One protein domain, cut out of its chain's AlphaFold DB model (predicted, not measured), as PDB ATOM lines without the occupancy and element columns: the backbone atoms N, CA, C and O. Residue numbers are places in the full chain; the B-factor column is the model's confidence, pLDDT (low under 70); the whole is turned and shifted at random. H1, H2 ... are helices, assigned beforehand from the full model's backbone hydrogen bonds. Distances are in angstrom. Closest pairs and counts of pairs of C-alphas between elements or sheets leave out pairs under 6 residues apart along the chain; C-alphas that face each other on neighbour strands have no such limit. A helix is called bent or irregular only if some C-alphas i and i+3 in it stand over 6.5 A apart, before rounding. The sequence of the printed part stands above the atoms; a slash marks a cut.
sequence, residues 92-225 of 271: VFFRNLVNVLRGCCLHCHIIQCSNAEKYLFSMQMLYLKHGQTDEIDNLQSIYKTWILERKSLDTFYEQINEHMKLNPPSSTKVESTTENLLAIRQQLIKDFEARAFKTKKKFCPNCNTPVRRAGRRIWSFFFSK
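Overview. This is residues 92 to 225 of the 271 residues of the protein "Hypothetical protein" of Rotaria sp. Silwood2 (UniProt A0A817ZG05). The body is a flat block of roughly aligned helices: H2, H3 and H4 fold up and down with their centres in a triangle, and the longest helix, H5, packs on H2 on the side away from H4. At the last residues of H5, H1 meets it near its own last residues to make a V, residues 92 to 97 of H1 stick out, and a long link leads on to the small H6, which touches no helix and lies at the far end of the longest axis from H4. The printed part has 134 residues with six named helices, in the order H1, H2, H3, H4, H5, H6, and no named strand. The class is all helix, and 85 of the 134 residues are in named helices. The whole is only just loose, close to compact, with a radius of gyration of the C-alphas of 17.2 A and spans of 52 by 38 by 20 A.

Along the chain. H5, the longest helix, has residues 179 to 198 and measures 26.6 A, from C-alpha 179 at (-43.690, 16.768, 9.802) to C-alpha 198 at (-44.612, 22.138, -16.221). It is neither bent nor irregular, but only just: C-alphas 195 and 198 are 6.2 A apart. H2, residues 115 to 129, measures 21.3 A. H3, residues 133 to 149, measures 25.1 A, and H4, residues 153 to 166, measures 20.5 A. H1, residues 92 to 103, begins at C-alpha 92 at (-30.267, 9.598, -8.220) and measures 18.7 A. It is irregular, with C-alphas 92 and 95 7.3 A apart. H6, residues 218 to 224, measures 9.6 A and ends at C-alpha 224 at (-25.460, 9.998, -27.203).

Arrangement. H5 touches H2, the hub, which touches three other helices. Their closest C-alphas, those of Phe 121 and Phe 192, are 7.0 A apart, and their lines stand at a shallow tilt of 13 degrees, opposite ways. H2 also touches H3, closest at the C-alphas of Gln 124 and Ile 136, 5.1 A apart. The two form a helical hairpin at a shallow tilt of 15 degrees, opposite ways. H3 and H4 form a second helical hairpin, at a shallow tilt of 28 degrees, with Trp 146 and Phe 156 their closest C-alphas at 6.6 A. H2 and H4 only just touch, with 3 pairs of C-alphas within 8 A, the closest those of Ala 116 and Leu 153 at 6.9 A; H2 does so with residue 116 alone. H2, H3 and H4 are an up and down bundle, each helix running against the one before it. H3 and H5 are near each other, while H4 and H5 are apart. H1 touches H5 with residues 99 to 103 alone. The C-alphas of Gly 103 and Phe 197 are their closest, 4.2 A apart, and the lines stand at a steep tilt of 49 degrees, the same way. H6 is apart from the other five helices. Every O i to N i+4 pair is within hydrogen-bond range in H2, H4, H5 and H6, against 7 of 8 in H1 and 12 of 13 in H3.

Size, cuts and confidence. The two C-alphas farthest apart, those of Leu 166 and Ser 224, are 53.9 A apart. The printed part has no cut. The links H1 to H2, H4 to H5 and H5 to H6 are long, with 11, 12 and 19 residues; H2 to H3 and H3 to H4 are tight. The mean pLDDT of the printed part is 80.7, and confidence is under 70 at residues 173 to 177, residue 200 and residues 212 to 225. H6 has a mean pLDDT of 50.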
ATOM      1  N   VAL A  92     -29.329   9.205  -9.287       85.94
ATOM      2  CA  VAL A  92     -30.267   9.598  -8.220       85.94
ATOM      3  C   VAL A  92     -30.795  11.017  -8.446       85.94
ATOM      4  O   VAL A  92     -31.988  11.278  -8.298       85.94
ATOM      5  N   PHE A  93     -29.929  11.939  -8.875       82.25
ATOM      6  CA  PHE A  93     -30.290  13.344  -9.096       82.25
ATOM      7  C   PHE A  93     -30.708  13.652 -10.533       82.25
ATOM      8  O   PHE A  93     -31.220  14.741 -10.802       82.25
ATOM      9  N   PHE A  94     -30.534  12.710 -11.463       80.75
ATOM     10  CA  PHE A  94     -30.746  12.949 -12.889       80.75
ATOM     11  C   PHE A  94     -32.170  13.423 -13.210       80.75
ATOM     12  O   PHE A  94     -32.362  14.348 -14.000       80.75
ATOM     13  N   ARG A  95     -33.187  12.858 -12.546       81.50
ATOM     14  CA  ARG A  95     -34.584  13.289 -12.729       81.50
ATOM     15  C   ARG A  95     -34.787  14.755 -12.333       81.50
ATOM     16  O   ARG A  95     -35.434  15.499 -13.069       81.50
ATOM     17  N   ASN A  96     -34.213  15.166 -11.204       81.75
ATOM     18  CA  ASN A  96     -34.304  16.539 -10.708       81.75
ATOM     19  C   ASN A  96     -33.533  17.498 -11.620       81.75
ATOM     20  O   ASN A  96     -34.060  18.543 -11.990       81.75
ATOM     21  N   LEU A  97     -32.338  17.101 -12.067       81.75
ATOM     22  CA  LEU A  97     -31.548  17.852 -13.040       81.75
ATOM     23  C   LEU A  97     -32.347  18.123 -14.322       81.75
ATOM     24  O   LEU A  97     -32.436  19.265 -14.768       81.75
ATOM     25  N   VAL A  98     -32.968  17.093 -14.901       78.62
ATOM     26  CA  VAL A  98     -33.780  17.240 -16.118       78.62
ATOM     27  C   VAL A  98     -34.973  18.172 -15.888       78.62
ATOM     28  O   VAL A  98     -35.308  18.953 -16.779       78.62
ATOM     29  N   ASN A  99     -35.607  18.127 -14.714       79.06
ATOM     30  CA  ASN A  99     -36.699  19.043 -14.373       79.06
ATOM     31  C   ASN A  99     -36.221  20.499 -14.312       79.06
ATOM     32  O   ASN A  99     -36.838  21.361 -14.938       79.06
ATOM     33  N   VAL A 100     -35.092  20.758 -13.646       80.94
ATOM     34  CA  VAL A 100     -34.484  22.094 -13.576       80.94
ATOM     35  C   VAL A 100     -34.099  22.586 -14.971       80.94
ATOM     36  O   VAL A 100     -34.457  23.698 -15.349       80.94
ATOM     37  N   LEU A 101     -33.452  21.752 -15.791       77.75
ATOM     38  CA  LEU A 101     -33.052  22.123 -17.152       77.75
ATOM     39  C   LEU A 101     -34.243  22.424 -18.068       77.75
ATOM     40  O   LEU A 101     -34.170  23.346 -18.875       77.75
ATOM     41  N   ARG A 102     -35.355  21.690 -17.936       76.31
ATOM     42  CA  ARG A 102     -36.611  22.014 -18.642       76.31
ATOM     43  C   ARG A 102     -37.213  23.336 -18.173       76.31
ATOM     44  O   ARG A 102     -37.850  24.025 -18.964       76.31
ATOM     45  N   GLY A 103     -37.014  23.649 -16.899       78.25
ATOM     46  CA  GLY A 103     -37.436  24.879 -16.258       78.25
ATOM     47  C   GLY A 103     -36.609  26.107 -16.600       78.25
ATOM     48  O   GLY A 103     -37.118  27.218 -16.503       78.25
ATOM     49  N   CYS A 104     -35.352  25.937 -16.995       81.50
ATOM     50  CA  CYS A 104     -34.441  27.033 -17.300       81.50
ATOM     51  C   CYS A 104     -34.458  27.396 -18.787       81.50
ATOM     52  O   CYS A 104     -34.683  26.571 -19.672       81.50
ATOM     53  N   CYS A 105     -34.238  28.668 -19.098       75.88
ATOM     54  CA  CYS A 105     -33.984  29.093 -20.467       75.88
ATOM     55  C   CYS A 105     -32.541  28.747 -20.845       75.88
ATOM     56  O   CYS A 105     -31.616  29.175 -20.167       75.88
ATOM     57  N   LEU A 106     -32.330  28.037 -21.953       75.25
ATOM     58  CA  LEU A 106     -30.981  27.691 -22.428       75.25
ATOM     59  C   LEU A 106     -30.222  28.873 -23.058       75.25
ATOM     60  O   LEU A 106     -29.072  28.705 -23.444       75.25
ATOM     61  N   HIS A 107     -30.861  30.040 -23.190       75.12
ATOM     62  CA  HIS A 107     -30.238  31.253 -23.722       75.12
ATOM     63  C   HIS A 107     -29.846  32.242 -22.618       75.12
ATOM     64  O   HIS A 107     -28.709  32.691 -22.580       75.12
ATOM     65  N   CYS A 108     -30.765  32.569 -21.698       76.88
ATOM     66  CA  CYS A 108     -30.474  33.491 -20.591       76.88
ATOM     67  C   CYS A 108     -30.146  32.798 -19.260       76.88
ATOM     68  O   CYS A 108     -29.901  33.484 -18.276       76.88
ATOM     69  N   HIS A 109     -30.178  31.462 -19.203       79.44
ATOM     70  CA  HIS A 109     -29.867  30.640 -18.022       79.44
ATOM     71  C   HIS A 109     -30.729  30.906 -16.775       79.44
ATOM     72  O   HIS A 109     -30.432  30.424 -15.686       79.44
ATOM     73  N   ILE A 110     -31.845  31.618 -16.942       81.19
ATOM     74  CA  ILE A 110     -32.784  31.953 -15.870       81.19
ATOM     75  C   ILE A 110     -33.989  31.010 -15.915       81.19
ATOM     76  O   ILE A 110     -34.444  30.597 -16.989       81.19
ATOM     77  N   ILE A 111     -34.532  30.682 -14.738       84.06
ATOM     78  CA  ILE A 111     -35.766  29.902 -14.612       84.06
ATOM     79  C   ILE A 111     -36.911  30.635 -15.321       84.06
ATOM     80  O   ILE A 111     -37.149  31.825 -15.103       84.06
ATOM     81  N   GLN A 112     -37.643  29.905 -16.157       78.88
ATOM     82  CA  GLN A 112     -38.746  30.380 -16.982       78.88
ATOM     83  C   GLN A 112     -40.030  30.604 -16.165       78.88
ATOM     84  O   GLN A 112     -41.111  30.212 -16.591       78.88
ATOM     85  N   CYS A 113     -39.951  31.260 -15.012       83.38
ATOM     86  CA  CYS A 113     -41.091  31.783 -14.251       83.38
ATOM     87  C   CYS A 113     -41.062  33.316 -14.233       83.38
ATOM     88  O   CYS A 113     -40.045  33.927 -14.584       83.38
ATOM     89  N   SER A 114     -42.197  33.938 -13.901       82.75
ATOM     90  CA  SER A 114     -42.247  35.394 -13.749       82.75
ATOM     91  C   SER A 114     -41.384  35.822 -12.559       82.75
ATOM     92  O   SER A 114     -41.137  35.040 -11.637       82.75
ATOM     93  N   ASN A 115     -40.896  37.061 -12.560       83.00
ATOM     94  CA  ASN A 115     -40.097  37.540 -11.432       83.00
ATOM     95  C   ASN A 115     -40.938  37.657 -10.148       83.00
ATOM     96  O   ASN A 115     -40.403  37.409  -9.071       83.00
ATOM     97  N   ALA A 116     -42.248  37.908 -10.263       84.69
ATOM     98  CA  ALA A 116     -43.183  37.837  -9.140       84.69
ATOM     99  C   ALA A 116     -43.221  36.431  -8.514       84.69
ATOM    100  O   ALA A 116     -43.075  36.285  -7.304       84.69
ATOM    101  N   GLU A 117     -43.329  35.377  -9.333       86.19
ATOM    102  CA  GLU A 117     -43.352  33.984  -8.856       86.19
ATOM    103  C   GLU A 117     -42.045  33.590  -8.155       86.19
ATOM    104  O   GLU A 117     -42.076  32.923  -7.119       86.19
ATOM    105  N   LYS A 118     -40.893  34.004  -8.705       86.69
ATOM    106  CA  LYS A 118     -39.574  33.774  -8.082       86.69
ATOM    107  C   LYS A 118     -39.486  34.452  -6.726       86.69
ATOM    108  O   LYS A 118     -38.988  33.852  -5.774       86.69
ATOM    109  N   TYR A 119     -39.940  35.700  -6.667       87.31
ATOM    110  CA  TYR A 119     -39.857  36.511  -5.468       87.31
ATOM    111  C   TYR A 119     -40.748  35.949  -4.365       87.31
ATOM    112  O   TYR A 119     -40.248  35.632  -3.289       87.31
ATOM    113  N   LEU A 120     -42.016  35.677  -4.685       90.25
ATOM    114  CA  LEU A 120     -42.962  35.026  -3.785       90.25
ATOM    115  C   LEU A 120     -42.395  33.728  -3.212       90.25
ATOM    116  O   LEU A 120     -42.323  33.572  -1.999       90.25
ATOM    117  N   PHE A 121     -41.945  32.813  -4.077       91.31
ATOM    118  CA  PHE A 121     -41.401  31.531  -3.631       91.31
ATOM    119  C   PHE A 121     -40.178  31.709  -2.723       91.31
ATOM    120  O   PHE A 121     -40.054  31.018  -1.715       91.31
ATOM    121  N   SER A 122     -39.296  32.661  -3.038       89.94
ATOM    122  CA  SER A 122     -38.122  32.955  -2.209       89.94
ATOM    123  C   SER A 122     -38.523  33.442  -0.815       89.94
ATOM    124  O   SER A 122     -37.933  32.997   0.169       89.94
ATOM    125  N   MET A 123     -39.540  34.306  -0.726       89.25
ATOM    126  CA  MET A 123     -40.025  34.841   0.549       89.25
ATOM    127  C   MET A 123     -40.762  33.783   1.367       89.25
ATOM    128  O   MET A 123     -40.488  33.620   2.550       89.25
ATOM    129  N   GLN A 124     -41.606  32.967   0.737       91.62
ATOM    130  CA  GLN A 124     -42.254  31.842   1.414       91.62
ATOM    131  C   GLN A 124     -41.240  30.843   1.980       91.62
ATOM    132  O   GLN A 124     -41.370  30.390   3.113       91.62
ATOM    133  N   MET A 125     -40.195  30.524   1.211       89.88
ATOM    134  CA  MET A 125     -39.113  29.658   1.676       89.88
ATOM    135  C   MET A 125     -38.284  30.301   2.795       89.88
ATOM    136  O   MET A 125     -37.693  29.571   3.592       89.88
ATOM    137  N   LEU A 126     -38.212  31.635   2.856       89.12
ATOM    138  CA  LEU A 126     -37.576  32.363   3.952       89.12
ATOM    139  C   LEU A 126     -38.399  32.226   5.237       89.12
ATOM    140  O   LEU A 126     -37.869  31.701   6.210       89.12
ATOM    141  N   TYR A 127     -39.685  32.583   5.224       89.69
ATOM    142  CA  TYR A 127     -40.569  32.428   6.390       89.69
ATOM    143  C   TYR A 127     -40.659  30.978   6.876       89.69
ATOM    144  O   TYR A 127     -40.614  30.719   8.078       89.69
ATOM    145  N   LEU A 128     -40.653  30.010   5.953       89.88
ATOM    146  CA  LEU A 128     -40.639  28.592   6.304       89.88
ATOM    147  C   LEU A 128     -39.390  28.178   7.100       89.88
ATOM    148  O   LEU A 128     -39.493  27.354   8.004       89.88
ATOM    149  N   LYS A 129     -38.211  28.745   6.802       86.31
ATOM    150  CA  LYS A 129     -36.981  28.488   7.585       86.31
ATOM    151  C   LYS A 129     -37.082  29.003   9.023       86.31
ATOM    152  O   LYS A 129     -36.372  28.511   9.898       86.31
ATOM    153  N   HIS A 130     -37.946  29.985   9.238       86.69
ATOM    154  CA  HIS A 130     -38.219  30.614  10.523       86.69
ATOM    155  C   HIS A 130     -39.476  30.051  11.204       86.69
ATOM    156  O   HIS A 130     -39.858  30.516  12.273       86.69
ATOM    157  N   GLY A 131     -40.110  29.031  10.610       86.06
ATOM    158  CA  GLY A 131     -41.290  28.365  11.167       86.06
ATOM    159  C   GLY A 131     -42.575  29.195  11.138       86.06
ATOM    160  O   GLY A 131     -43.576  28.767  11.701       86.06
ATOM    161  N   GLN A 132     -42.572  30.360  10.487       88.38
ATOM    162  CA  GLN A 132     -43.717  31.268  10.417       88.38
ATOM    163  C   GLN A 132     -44.632  30.856   9.260       88.38
ATOM    164  O   GLN A 132     -44.498  31.342   8.139       88.38
ATOM    165  N   THR A 133     -45.528  29.902   9.513       89.88
ATOM    166  CA  THR A 133     -46.412  29.340   8.482       89.88
ATOM    167  C   THR A 133     -47.535  30.284   8.078       89.88
ATOM    168  O   THR A 133     -47.856  30.345   6.897       89.88
ATOM    169  N   ASP A 134     -48.069  31.067   9.014       90.25
ATOM    170  CA  ASP A 134     -49.180  31.992   8.745       90.25
ATOM    171  C   ASP A 134     -48.785  33.045   7.697       90.25
ATOM    172  O   ASP A 134     -49.536  33.357   6.773       90.25
ATOM    173  N   GLU A 135     -47.530  33.502   7.749       91.56
ATOM    174  CA  GLU A 135     -47.000  34.468   6.788       91.56
ATOM    175  C   GLU A 135     -46.868  33.897   5.371       91.56
ATOM    176  O   GLU A 135     -46.953  34.627   4.383       91.56
ATOM    177  N   ILE A 136     -46.712  32.578   5.233       92.19
ATOM    178  CA  ILE A 136     -46.671  31.916   3.923       92.19
ATOM    179  C   ILE A 136     -48.032  32.038   3.227       92.19
ATOM    180  O   ILE A 136     -48.069  32.270   2.011       92.19
ATOM    181  N   ASP A 137     -49.125  31.913   3.983       92.38
ATOM    182  CA  ASP A 137     -50.497  32.034   3.485       92.38
ATOM    183  C   ASP A 137     -50.893  33.498   3.243       92.38
ATOM    184  O   ASP A 137     -51.532  33.806   2.226       92.38
ATOM    185  N   ASN A 138     -50.431  34.422   4.093       93.81
ATOM    186  CA  ASN A 138     -50.570  35.865   3.872       93.81
ATOM    187  C   ASN A 138     -49.907  36.285   2.553       93.81
ATOM    188  O   ASN A 138     -50.545  36.909   1.700       93.81
ATOM    189  N   LEU A 139     -48.664  35.853   2.314       92.88
ATOM    190  CA  LEU A 139     -47.950  36.112   1.062       92.88
ATOM    191  C   LEU A 139     -48.671  35.524  -0.160       92.88
ATOM    192  O   LEU A 139     -48.707  36.154  -1.221       92.88
ATOM    193  N   GLN A 140     -49.269  34.333  -0.037       93.06
ATOM    194  CA  GLN A 140     -50.095  33.769  -1.112       93.06
ATOM    195  C   GLN A 140     -51.340  34.604  -1.383       93.06
ATOM    196  O   GLN A 140     -51.719  34.777  -2.543       93.06
ATOM    197  N   SER A 141     -51.971  35.127  -0.337       93.75
ATOM    198  CA  SER A 141     -53.153  35.976  -0.454       93.75
ATOM    199  C   SER A 141     -52.816  37.299  -1.146       93.75
ATOM    200  O   SER A 141     -53.500  37.663  -2.100       93.75
ATOM    201  N   ILE A 142     -51.701  37.943  -0.774       92.94
ATOM    202  CA  ILE A 142     -51.181  39.145  -1.451       92.94
ATOM    203  C   ILE A 142     -50.952  38.868  -2.942       92.94
ATOM    204  O   ILE A 142     -51.417  39.620  -3.797       92.94
ATOM    205  N   TYR A 143     -50.298  37.751  -3.278       92.25
ATOM    206  CA  TYR A 143     -50.055  37.374  -4.672       92.25
ATOM    207  C   TYR A 143     -51.343  37.147  -5.471       92.25
ATOM    208  O   TYR A 143     -51.443  37.594  -6.616       92.25
ATOM    209  N   LYS A 144     -52.340  36.474  -4.884       92.88
ATOM    210  CA  LYS A 144     -53.645  36.257  -5.528       92.88
ATOM    211  C   LYS A 144     -54.357  37.582  -5.796       92.88
ATOM    212  O   LYS A 144     -54.825  37.787  -6.914       92.88
ATOM    213  N   THR A 145     -54.394  38.481  -4.813       93.06
ATOM    214  CA  THR A 145     -54.999  39.811  -4.957       93.06
ATOM    215  C   THR A 145     -54.292  40.626  -6.037       93.06
ATOM    216  O   THR A 145     -54.949  41.124  -6.946       93.06
ATOM    217  N   TRP A 146     -52.956  40.659  -6.030       93.06
ATOM    218  CA  TRP A 146     -52.170  41.355  -7.051       93.06
ATOM    219  C   TRP A 146     -52.464  40.856  -8.477       93.06
ATOM    220  O   TRP A 146     -52.639  41.664  -9.392       93.06
ATOM    221  N   ILE A 147     -52.584  39.533  -8.675       89.25
ATOM    222  CA  ILE A 147     -52.970  38.962  -9.979       89.25
ATOM    223  C   ILE A 147     -54.356  39.456 -10.409       89.25
ATOM    224  O   ILE A 147     -54.541  39.808 -11.577       89.25
ATOM    225  N   LEU A 148     -55.331  39.449  -9.496       91.31
ATOM    226  CA  LEU A 148     -56.715  39.836  -9.793       91.31
ATOM    227  C   LEU A 148     -56.821  41.314 -10.172       91.31
ATOM    228  O   LEU A 148     -57.526  41.657 -11.118       91.31
ATOM    229  N   GLU A 149     -56.075  42.169  -9.480       90.25
ATOM    230  CA  GLU A 149     -56.060  43.612  -9.716       90.25
ATOM    231  C   GLU A 149     -55.246  44.018 -10.958       90.25
ATOM    232  O   GLU A 149     -55.315  45.172 -11.378       90.25
ATOM    233  N   ARG A 150     -54.488  43.090 -11.567       83.19
ATOM    234  CA  ARG A 150     -53.640  43.321 -12.756       83.19
ATOM    235  C   ARG A 150     -52.692  44.522 -12.613       83.19
ATOM    236  O   ARG A 150     -52.449  45.245 -13.581       83.19
ATOM    237  N   LYS A 151     -52.159  44.735 -11.407       82.94
ATOM    238  CA  LYS A 151     -51.240  45.841 -11.105       82.94
ATOM    239  C   LYS A 151     -49.836  45.586 -11.672       82.94
ATOM    240  O   LYS A 151     -49.505  44.477 -12.096       82.94
ATOM    241  N   SER A 152     -49.000  46.626 -11.701       86.69
ATOM    242  CA  SER A 152     -47.617  46.518 -12.182       86.69
ATOM    243  C   SER A 152     -46.773  45.622 -11.270       86.69
ATOM    244  O   SER A 152     -47.112  45.377 -10.110       86.69
ATOM    245  N   LEU A 153     -45.650  45.128 -11.788       83.12
ATOM    246  CA  LEU A 153     -44.729  44.301 -11.011       83.12
ATOM    247  C   LEU A 153     -44.098  45.070  -9.835       83.12
ATOM    248  O   LEU A 153     -43.859  44.477  -8.790       83.12
ATOM    249  N   ASP A 154     -43.880  46.378  -9.979       84.38
ATOM    250  CA  ASP A 154     -43.266  47.200  -8.928       84.38
ATOM    251  C   ASP A 154     -44.163  47.291  -7.690       84.38
ATOM    252  O   ASP A 154     -43.700  47.058  -6.577       84.38
ATOM    253  N   THR A 155     -45.477  47.462  -7.888       87.69
ATOM    254  CA  THR A 155     -46.445  47.465  -6.774       87.69
ATOM    255  C   THR A 155     -46.467  46.142  -6.008       87.69
ATOM    256  O   THR A 155     -46.702  46.125  -4.804       87.69
ATOM    257  N   PHE A 156     -46.183  45.018  -6.676       87.25
ATOM    258  CA  PHE A 156     -46.074  43.721  -6.008       87.25
ATOM    259  C   PHE A 156     -44.850  43.650  -5.097       87.25
ATOM    260  O   PHE A 156     -44.926  43.121  -3.987       87.25
ATOM    261  N   TYR A 157     -43.716  44.179  -5.564       86.12
ATOM    262  CA  TYR A 157     -42.509  44.250  -4.749       86.12
ATOM    263  C   TYR A 157     -42.708  45.155  -3.544       86.12
ATOM    264  O   TYR A 157     -42.341  44.757  -2.442       86.12
ATOM    265  N   GLU A 158     -43.325  46.319  -3.735       86.94
ATOM    266  CA  GLU A 158     -43.671  47.237  -2.649       86.94
ATOM    267  C   GLU A 158     -44.544  46.546  -1.597       86.94
ATOM    268  O   GLU A 158     -44.149  46.499  -0.435       86.94
ATOM    269  N   GLN A 159     -45.639  45.893  -2.002       88.56
ATOM    270  CA  GLN A 159     -46.545  45.192  -1.082       88.56
ATOM    271  C   GLN A 159     -45.852  44.097  -0.263       88.56
ATOM    272  O   GLN A 159     -46.048  44.007   0.949       88.56
ATOM    273  N   ILE A 160     -45.030  43.254  -0.899       86.44
ATOM    274  CA  ILE A 160     -44.297  42.209  -0.168       86.44
ATOM    275  C   ILE A 160     -43.240  42.824   0.749       86.44
ATOM    276  O   ILE A 160     -43.066  42.361   1.874       86.44
ATOM    277  N   ASN A 161     -42.536  43.861   0.299       87.38
ATOM    278  CA  ASN A 161     -41.508  44.520   1.100       87.38
ATOM    279  C   ASN A 161     -42.104  45.228   2.321       87.38
ATOM    280  O   ASN A 161     -41.525  45.161   3.401       87.38
ATOM    281  N   GLU A 162     -43.256  45.880   2.173       88.56
ATOM    282  CA  GLU A 162     -44.005  46.469   3.286       88.56
ATOM    283  C   GLU A 162     -44.471  45.399   4.273       88.56
ATOM    284  O   GLU A 162     -44.233  45.532   5.472       88.56
ATOM    285  N   HIS A 163     -45.038  44.298   3.775       89.44
ATOM    286  CA  HIS A 163     -45.418  43.164   4.613       89.44
ATOM    287  C   HIS A 163     -44.227  42.614   5.409       89.44
ATOM    288  O   HIS A 163     -44.336  42.374   6.607       89.44
ATOM    289  N   MET A 164     -43.060  42.466   4.776       87.81
ATOM    290  CA  MET A 164     -41.844  42.014   5.455       87.81
ATOM    291  C   MET A 164     -41.309  43.002   6.491       87.81
ATOM    292  O   MET A 164     -40.741  42.572   7.490       87.81
ATOM    293  N   LYS A 165     -41.461  44.311   6.263       87.81
ATOM    294  CA  LYS A 165     -41.082  45.335   7.248       87.81
ATOM    295  C   LYS A 165     -41.956  45.255   8.498       87.81
ATOM    296  O   LYS A 165     -41.443  45.429   9.597       87.81
ATOM    297  N   LEU A 166     -43.253  45.004   8.322       88.50
ATOM    298  CA  LEU A 166     -44.205  44.871   9.425       88.50
ATOM    299  C   LEU A 166     -44.052  43.531  10.155       88.50
ATOM    300  O   LEU A 166     -44.083  43.500  11.381       88.50
ATOM    301  N   ASN A 167     -43.821  42.452   9.403       88.00
ATOM    302  CA  ASN A 167     -43.716  41.083   9.903       88.00
ATOM    303  C   ASN A 167     -42.342  40.487   9.548       88.00
ATOM    304  O   ASN A 167     -42.249  39.639   8.651       88.00
ATOM    305  N   PRO A 168     -41.246  40.922  10.192       87.12
ATOM    306  CA  PRO A 168     -39.917  40.427   9.863       87.12
ATOM    307  C   PRO A 168     -39.764  38.930  10.193       87.12
ATOM    308  O   PRO A 168     -40.375  38.432  11.148       87.12
ATOM    309  N   PRO A 169     -38.923  38.195   9.438       83.00
ATOM    310  CA  PRO A 169     -38.564  36.831   9.794       83.00
ATOM    311  C   PRO A 169     -37.930  36.792  11.188       83.00
ATOM    312  O   PRO A 169     -37.066  37.617  11.497       83.00
ATOM    313  N   SER A 170     -38.347  35.844  12.027       80.88
ATOM    314  CA  SER A 170     -37.811  35.712  13.388       80.88
ATOM    315  C   SER A 170     -36.294  35.457  13.381       80.88
ATOM    316  O   SER A 170     -35.738  34.926  12.426       80.88
ATOM    317  N   SER A 171     -35.570  35.809  14.444       72.19
ATOM    318  CA  SER A 171     -34.130  35.496  14.531       72.19
ATOM    319  C   SER A 171     -33.870  33.992  14.689       72.19
ATOM    320  O   SER A 171     -32.859  33.473  14.206       72.19
ATOM    321  N   THR A 172     -34.807  33.274  15.313       72.75
ATOM    322  CA  THR A 172     -34.721  31.836  15.569       72.75
ATOM    323  C   THR A 172     -34.971  31.046  14.289       72.75
ATOM    324  O   THR A 172     -36.065  31.057  13.724       72.75
ATOM    325  N   LYS A 173     -33.952  30.329  13.817       65.31
ATOM    326  CA  LYS A 173     -34.125  29.344  12.746       65.31
ATOM    327  C   LYS A 173     -34.637  28.051  13.349       65.31
ATOM    328  O   LYS A 173     -34.110  27.588  14.356       65.31
ATOM    329  N   VAL A 174     -35.638  27.456  12.714       69.12
ATOM    330  CA  VAL A 174     -36.117  26.140  13.128       69.12
ATOM    331  C   VAL A 174     -35.115  25.097  12.633       69.12
ATOM    332  O   VAL A 174     -35.020  24.836  11.433       69.12
ATOM    333  N   GLU A 175     -34.332  24.538  13.557       58.94
ATOM    334  CA  GLU A 175     -33.353  23.480  13.268       58.94
ATOM    335  C   GLU A 175     -34.019  22.103  13.114       58.94
ATOM    336  O   GLU A 175     -33.562  21.280  12.322       58.94
ATOM    337  N   SER A 176     -35.143  21.870  13.802       59.94
ATOM    338  CA  SER A 176     -35.913  20.627  13.741       59.94
ATOM    339  C   SER A 176     -37.127  20.758  12.816       59.94
ATOM    340  O   SER A 176     -38.130  21.402  13.117       59.94
ATOM    341  N   THR A 177     -37.065  20.120  11.650       63.62
ATOM    342  CA  THR A 177     -38.218  20.039  10.746       63.62
ATOM    343  C   THR A 177     -39.295  19.128  11.328       63.62
ATOM    344  O   THR A 177     -39.176  17.907  11.254       63.62
ATOM    345  N   THR A 178     -40.362  19.713  11.873       78.12
ATOM    346  CA  THR A 178     -41.596  18.978  12.177       78.12
ATOM    347  C   THR A 178     -42.227  18.444  10.884       78.12
ATOM    348  O   THR A 178     -42.015  19.002   9.801       78.12
ATOM    349  N   GLU A 179     -43.021  17.370  10.971       79.00
ATOM    350  CA  GLU A 179     -43.690  16.768   9.802       79.00
ATOM    351  C   GLU A 179     -44.512  17.797   9.010       79.00
ATOM    352  O   GLU A 179     -44.472  17.819   7.778       79.00
ATOM    353  N   ASN A 180     -45.165  18.726   9.715       85.44
ATOM    354  CA  ASN A 180     -45.938  19.813   9.118       85.44
ATOM    355  C   ASN A 180     -45.068  20.748   8.262       85.44
ATOM    356  O   ASN A 180     -45.425  21.054   7.124       85.44
ATOM    357  N   LEU A 181     -43.896  21.165   8.755       85.69
ATOM    358  CA  LEU A 181     -42.986  22.036   7.998       85.69
ATOM    359  C   LEU A 181     -42.425  21.331   6.757       85.69
ATOM    360  O   LEU A 181     -42.262  21.960   5.707       85.69
ATOM    361  N   LEU A 182     -42.166  20.021   6.843       86.56
ATOM    362  CA  LEU A 182     -41.762  19.217   5.686       86.56
ATOM    363  C   LEU A 182     -42.878  19.123   4.649       86.56
ATOM    364  O   LEU A 182     -42.608  19.296   3.458       86.56
ATOM    365  N   ALA A 183     -44.116  18.888   5.084       89.75
ATOM    366  CA  ALA A 183     -45.273  18.831   4.200       89.75
ATOM    367  C   ALA A 183     -45.477  20.165   3.464       89.75
ATOM    368  O   ALA A 183     -45.567  20.176   2.233       89.75
ATOM    369  N   ILE A 184     -45.435  21.293   4.186       90.88
ATOM    370  CA  ILE A 184     -45.537  22.640   3.601       90.88
ATOM    371  C   ILE A 184     -44.395  22.882   2.611       90.88
ATOM    372  O   ILE A 184     -44.636  23.309   1.481       90.88
ATOM    373  N   ARG A 185     -43.150  22.541   2.978       91.44
ATOM    374  CA  ARG A 185     -41.990  22.662   2.082       91.44
ATOM    375  C   ARG A 185     -42.208  21.915   0.771       91.44
ATOM    376  O   ARG A 185     -41.974  22.462  -0.306       91.44
ATOM    377  N   GLN A 186     -42.616  20.652   0.862       91.62
ATOM    378  CA  GLN A 186     -42.842  19.810  -0.308       91.62
ATOM    379  C   GLN A 186     -43.975  20.357  -1.175       91.62
ATOM    380  O   GLN A 186     -43.862  20.320  -2.401       91.62
ATOM    381  N   GLN A 187     -45.034  20.881  -0.560       93.19
ATOM    382  CA  GLN A 187     -46.154  21.478  -1.274       93.19
ATOM    383  C   GLN A 187     -45.735  22.752  -2.022       93.19
ATOM    384  O   GLN A 187     -45.939  22.835  -3.232       93.19
ATOM    385  N   LEU A 188     -45.034  23.676  -1.359       92.62
ATOM    386  CA  LEU A 188     -44.502  24.888  -1.990       92.62
ATOM    387  C   LEU A 188     -43.585  24.569  -3.175       92.62
ATOM    388  O   LEU A 188     -43.687  25.204  -4.227       92.62
ATOM    389  N   ILE A 189     -42.706  23.569  -3.026       91.06
ATOM    390  CA  ILE A 189     -41.837  23.111  -4.115       91.06
ATOM    391  C   ILE A 189     -42.687  22.578  -5.270       91.06
ATOM    392  O   ILE A 189     -42.498  23.017  -6.400       91.06
ATOM    393  N   LYS A 190     -43.652  21.686  -5.011       90.81
ATOM    394  CA  LYS A 190     -44.528  21.129  -6.056       90.81
ATOM    395  C   LYS A 190     -45.294  22.220  -6.809       90.81
ATOM    396  O   LYS A 190     -45.361  22.165  -8.041       90.81
ATOM    397  N   ASP A 191     -45.817  23.217  -6.101       89.81
ATOM    398  CA  ASP A 191     -46.575  24.329  -6.684       89.81
ATOM    399  C   ASP A 191     -45.682  25.275  -7.494       89.81
ATOM    400  O   ASP A 191     -46.078  25.784  -8.550       89.81
ATOM    401  N   PHE A 192     -44.448  25.505  -7.040       89.38
ATOM    402  CA  PHE A 192     -43.452  26.243  -7.809       89.38
ATOM    403  C   PHE A 192     -43.022  25.474  -9.062       89.38
ATOM    404  O   PHE A 192     -43.041  26.032 -10.158       89.38
ATOM    405  N   GLU A 193     -42.707  24.184  -8.943       86.31
ATOM    406  CA  GLU A 193     -42.334  23.328 -10.073       86.31
ATOM    407  C   GLU A 193     -43.450  23.239 -11.120       86.31
ATOM    408  O   GLU A 193     -43.181  23.243 -12.324       86.31
ATOM    409  N   ALA A 194     -44.713  23.171 -10.692       85.62
ATOM    410  CA  ALA A 194     -45.849  23.174 -11.604       85.62
ATOM    411  C   ALA A 194     -45.886  24.455 -12.451       85.62
ATOM    412  O   ALA A 194     -45.976  24.377 -13.681       85.62
ATOM    413  N   ARG A 195     -45.724  25.620 -11.815       81.88
ATOM    414  CA  ARG A 195     -45.728  26.928 -12.489       81.88
ATOM    415  C   ARG A 195     -44.495  27.143 -13.365       81.88
ATOM    416  O   ARG A 195     -44.633  27.526 -14.530       81.88
ATOM    417  N   ALA A 196     -43.312  26.856 -12.829       79.12
ATOM    418  CA  ALA A 196     -42.033  27.139 -13.467       79.12
ATOM    419  C   ALA A 196     -41.645  26.108 -14.537       79.12
ATOM    420  O   ALA A 196     -41.129  26.488 -15.585       79.12
ATOM    421  N   PHE A 197     -41.870  24.814 -14.287       77.31
ATOM    422  CA  PHE A 197     -41.276  23.731 -15.085       77.31
ATOM    423  C   PHE A 197     -42.296  22.970 -15.938       77.31
ATOM    424  O   PHE A 197     -41.936  22.427 -16.985       77.31
ATOM    425  N   LYS A 198     -43.567  22.906 -15.514       71.06
ATOM    426  CA  LYS A 198     -44.612  22.138 -16.221       71.06
ATOM    427  C   LYS A 198     -45.466  22.998 -17.161       71.06
ATOM    428  O   LYS A 198     -46.000  22.471 -18.141       71.06
ATOM    429  N   THR A 199     -45.570  24.304 -16.920       70.50
ATOM    430  CA  THR A 199     -46.361  25.214 -17.765       70.50
ATOM    431  C   THR A 199     -45.778  25.337 -19.171       70.50
ATOM    432  O   THR A 199     -44.610  25.675 -19.375       70.50
ATOM    433  N   LYS A 200     -46.615  25.104 -20.187       69.88
ATOM    434  CA  LYS A 200     -46.209  25.151 -21.595       69.88
ATOM    435  C   LYS A 200     -46.009  26.596 -22.079       69.88
ATOM    436  O   LYS A 200     -46.921  27.182 -22.649       69.88
ATOM    437  N   LYS A 201     -44.795  27.138 -21.953       75.56
ATOM    438  CA  LYS A 201     -44.439  28.462 -22.505       75.56
ATOM    439  C   LYS A 201     -43.939  28.351 -23.950       75.56
ATOM    440  O   LYS A 201     -43.270  27.370 -24.292       75.56
ATOM    441  N   LYS A 202     -44.335  29.304 -24.806       80.62
ATOM    442  CA  LYS A 202     -43.854  29.433 -26.199       80.62
ATOM    443  C   LYS A 202     -42.562  30.255 -26.259       80.62
ATOM    444  O   LYS A 202     -41.621  29.859 -26.940       80.62
ATOM    445  N   PHE A 203     -42.504  31.334 -25.485       83.75
ATOM    446  CA  PHE A 203     -41.363  32.241 -25.370       83.75
ATOM    447  C   PHE A 203     -40.894  32.328 -23.919       83.75
ATOM    448  O   PHE A 203     -41.680  32.128 -22.988       83.75
ATOM    449  N   CYS A 204     -39.600  32.575 -23.725       80.19
ATOM    450  CA  CYS A 204     -39.032  32.788 -22.404       80.19
ATOM    451  C   CYS A 204     -39.595  34.089 -21.804       80.19
ATOM    452  O   CYS A 204     -39.474  35.127 -22.447       80.19
ATOM    453  N   PRO A 205     -40.126  34.079 -20.568       78.38
ATOM    454  CA  PRO A 205     -40.665  35.286 -19.937       78.38
ATOM    455  C   PRO A 205     -39.597  36.343 -19.609       78.38
ATOM    456  O   PRO A 205     -39.954  37.453 -19.248       78.38
ATOM    457  N   ASN A 206     -38.308  35.998 -19.701       79.25
ATOM    458  CA  ASN A 206     -37.207  36.897 -19.362       79.25
ATOM    459  C   ASN A 206     -36.513  37.499 -20.593       79.25
ATOM    460  O   ASN A 206     -36.325  38.703 -20.664       79.25
ATOM    461  N   CYS A 207     -36.122  36.673 -21.568       80.69
ATOM    462  CA  CYS A 207     -35.372  37.129 -22.750       80.69
ATOM    463  C   CYS A 207     -36.158  37.020 -24.064       80.69
ATOM    464  O   CYS A 207     -35.589  37.202 -25.135       80.69
ATOM    465  N   ASN A 208     -37.438  36.637 -24.000       82.25
ATOM    466  CA  ASN A 208     -38.333  36.442 -25.146       82.25
ATOM    467  C   ASN A 208     -37.846  35.442 -26.219       82.25
ATOM    468  O   ASN A 208     -38.461  35.293 -27.271       82.25
ATOM    469  N   THR A 209     -36.767  34.697 -25.963       81.38
ATOM    470  CA  THR A 209     -36.286  33.651 -26.871       81.38
ATOM    471  C   THR A 209     -37.300  32.499 -26.935       81.38
ATOM    472  O   THR A 209     -37.795  32.076 -25.882       81.38
ATOM    473  N   PRO A 210     -37.602  31.941 -28.124       80.56
ATOM    474  CA  PRO A 210     -38.462  30.771 -28.253       80.56
ATOM    475  C   PRO A 210     -37.966  29.610 -27.388       80.56
ATOM    476  O   PRO A 210     -36.796  29.222 -27.443       80.56
ATOM    477  N   VAL A 211     -38.863  29.028 -26.592       73.06
ATOM    478  CA  VAL A 211     -38.515  27.917 -25.705       73.06
ATOM    479  C   VAL A 211     -38.359  26.651 -26.540       73.06
ATOM    480  O   VAL A 211     -39.333  25.979 -26.886       73.06
ATOM    481  N   ARG A 212     -37.110  26.285 -26.843       63.75
ATOM    482  CA  ARG A 212     -36.781  24.979 -27.421       63.75
ATOM    483  C   ARG A 212     -36.899  23.925 -26.330       63.75
ATOM    484  O   ARG A 212     -35.964  23.691 -25.569       63.75
ATOM    485  N   ARG A 213     -38.069  23.293 -26.222       58.34
ATOM    486  CA  ARG A 213     -38.227  22.167 -25.299       58.34
ATOM    487  C   ARG A 213     -37.399  21.009 -25.804       58.34
ATOM    488  O   ARG A 213     -37.627  20.491 -26.896       58.34
ATOM    489  N   ALA A 214     -36.482  20.567 -24.967       55.28
ATOM    490  CA  ALA A 214     -35.827  19.308 -25.184       55.28
ATOM    491  C   ALA A 214     -36.907  18.209 -24.991       55.28
ATOM    492  O   ALA A 214     -37.430  17.984 -23.899       55.28
ATOM    493  N   GLY A 215     -37.396  17.664 -26.115       53.22
ATOM    494  CA  GLY A 215     -38.505  16.701 -26.154       53.22
ATOM    495  C   GLY A 215     -38.116  15.327 -25.599       53.22
ATOM    496  O   GLY A 215     -37.070  15.175 -24.973       53.22
ATOM    497  N   ARG A 216     -38.904  14.276 -25.884       49.84
ATOM    498  CA  ARG A 216     -38.560  12.874 -25.528       49.84
ATOM    499  C   ARG A 216     -37.166  12.429 -26.020       49.84
ATOM    500  O   ARG A 216     -36.612  11.485 -25.478       49.84
ATOM    501  N   ARG A 217     -36.564  13.155 -26.972       49.44
ATOM    502  CA  ARG A 217     -35.186  12.965 -27.464       49.44
ATOM    503  C   ARG A 217     -34.078  13.463 -26.516       49.44
ATOM    504  O   ARG A 217     -32.912  13.262 -26.825       49.44
ATOM    505  N   ILE A 218     -34.419  14.057 -25.365       53.84
ATOM    506  CA  ILE A 218     -33.485  14.392 -24.267       53.84
ATOM    507  C   ILE A 218     -32.577  13.217 -23.911       53.84
ATOM    508  O   ILE A 218     -31.386  13.411 -23.716       53.84
ATOM    509  N   TRP A 219     -33.138  12.006 -23.869       49.41
ATOM    510  CA  TRP A 219     -32.398  10.801 -23.507       49.41
ATOM    511  C   TRP A 219     -31.253  10.544 -24.492       49.41
ATOM    512  O   TRP A 219     -30.119  10.353 -24.077       49.41
ATOM    513  N   SER A 220     -31.496  10.683 -25.796       49.88
ATOM    514  CA  SER A 220     -30.414  10.624 -26.784       49.88
ATOM    515  C   SER A 220     -29.450  11.809 -26.651       49.88
ATOM    516  O   SER A 220     -28.253  11.645 -26.805       49.88
ATOM    517  N   PHE A 221     -29.905  13.008 -26.290       50.09
ATOM    518  CA  PHE A 221     -28.981  14.138 -26.150       50.09
ATOM    519  C   PHE A 221     -27.989  13.978 -24.981       50.09
ATOM    520  O   PHE A 221     -26.820  14.296 -25.157       50.09
ATOM    521  N   PHE A 222     -28.424  13.459 -23.825       53.28
ATOM    522  CA  PHE A 222     -27.541  13.243 -22.667       53.28
ATOM    523  C   PHE A 222     -26.689  11.974 -22.765       53.28
ATOM    524  O   PHE A 222     -25.574  11.969 -22.257       53.28
ATOM    525  N   PHE A 223     -27.197  10.907 -23.394       51.34
ATOM    526  CA  PHE A 223     -26.489   9.623 -23.477       51.34
ATOM    527  C   PHE A 223     -25.764   9.397 -24.813       51.34
ATOM    528  O   PHE A 223     -24.877   8.555 -24.878       51.34
ATOM    529  N   SER A 224     -26.108  10.128 -25.882       44.19
ATOM    530  CA  SER A 224     -25.460   9.998 -27.203       44.19
ATOM    531  C   SER A 224     -24.420  11.083 -27.487       44.19
ATOM    532  O   SER A 224     -23.653  10.941 -28.434       44.19
ATOM    533  N   LYS A 225     -24.376  12.169 -26.704       42.12
ATOM    534  CA  LYS A 225     -23.315  13.178 -26.789       42.12
ATOM    535  C   LYS A 225     -22.619  13.281 -25.444       42.12
ATOM    536  O   LYS A 225     -23.186  13.805 -24.491       42.12
TER     537      LYS A 225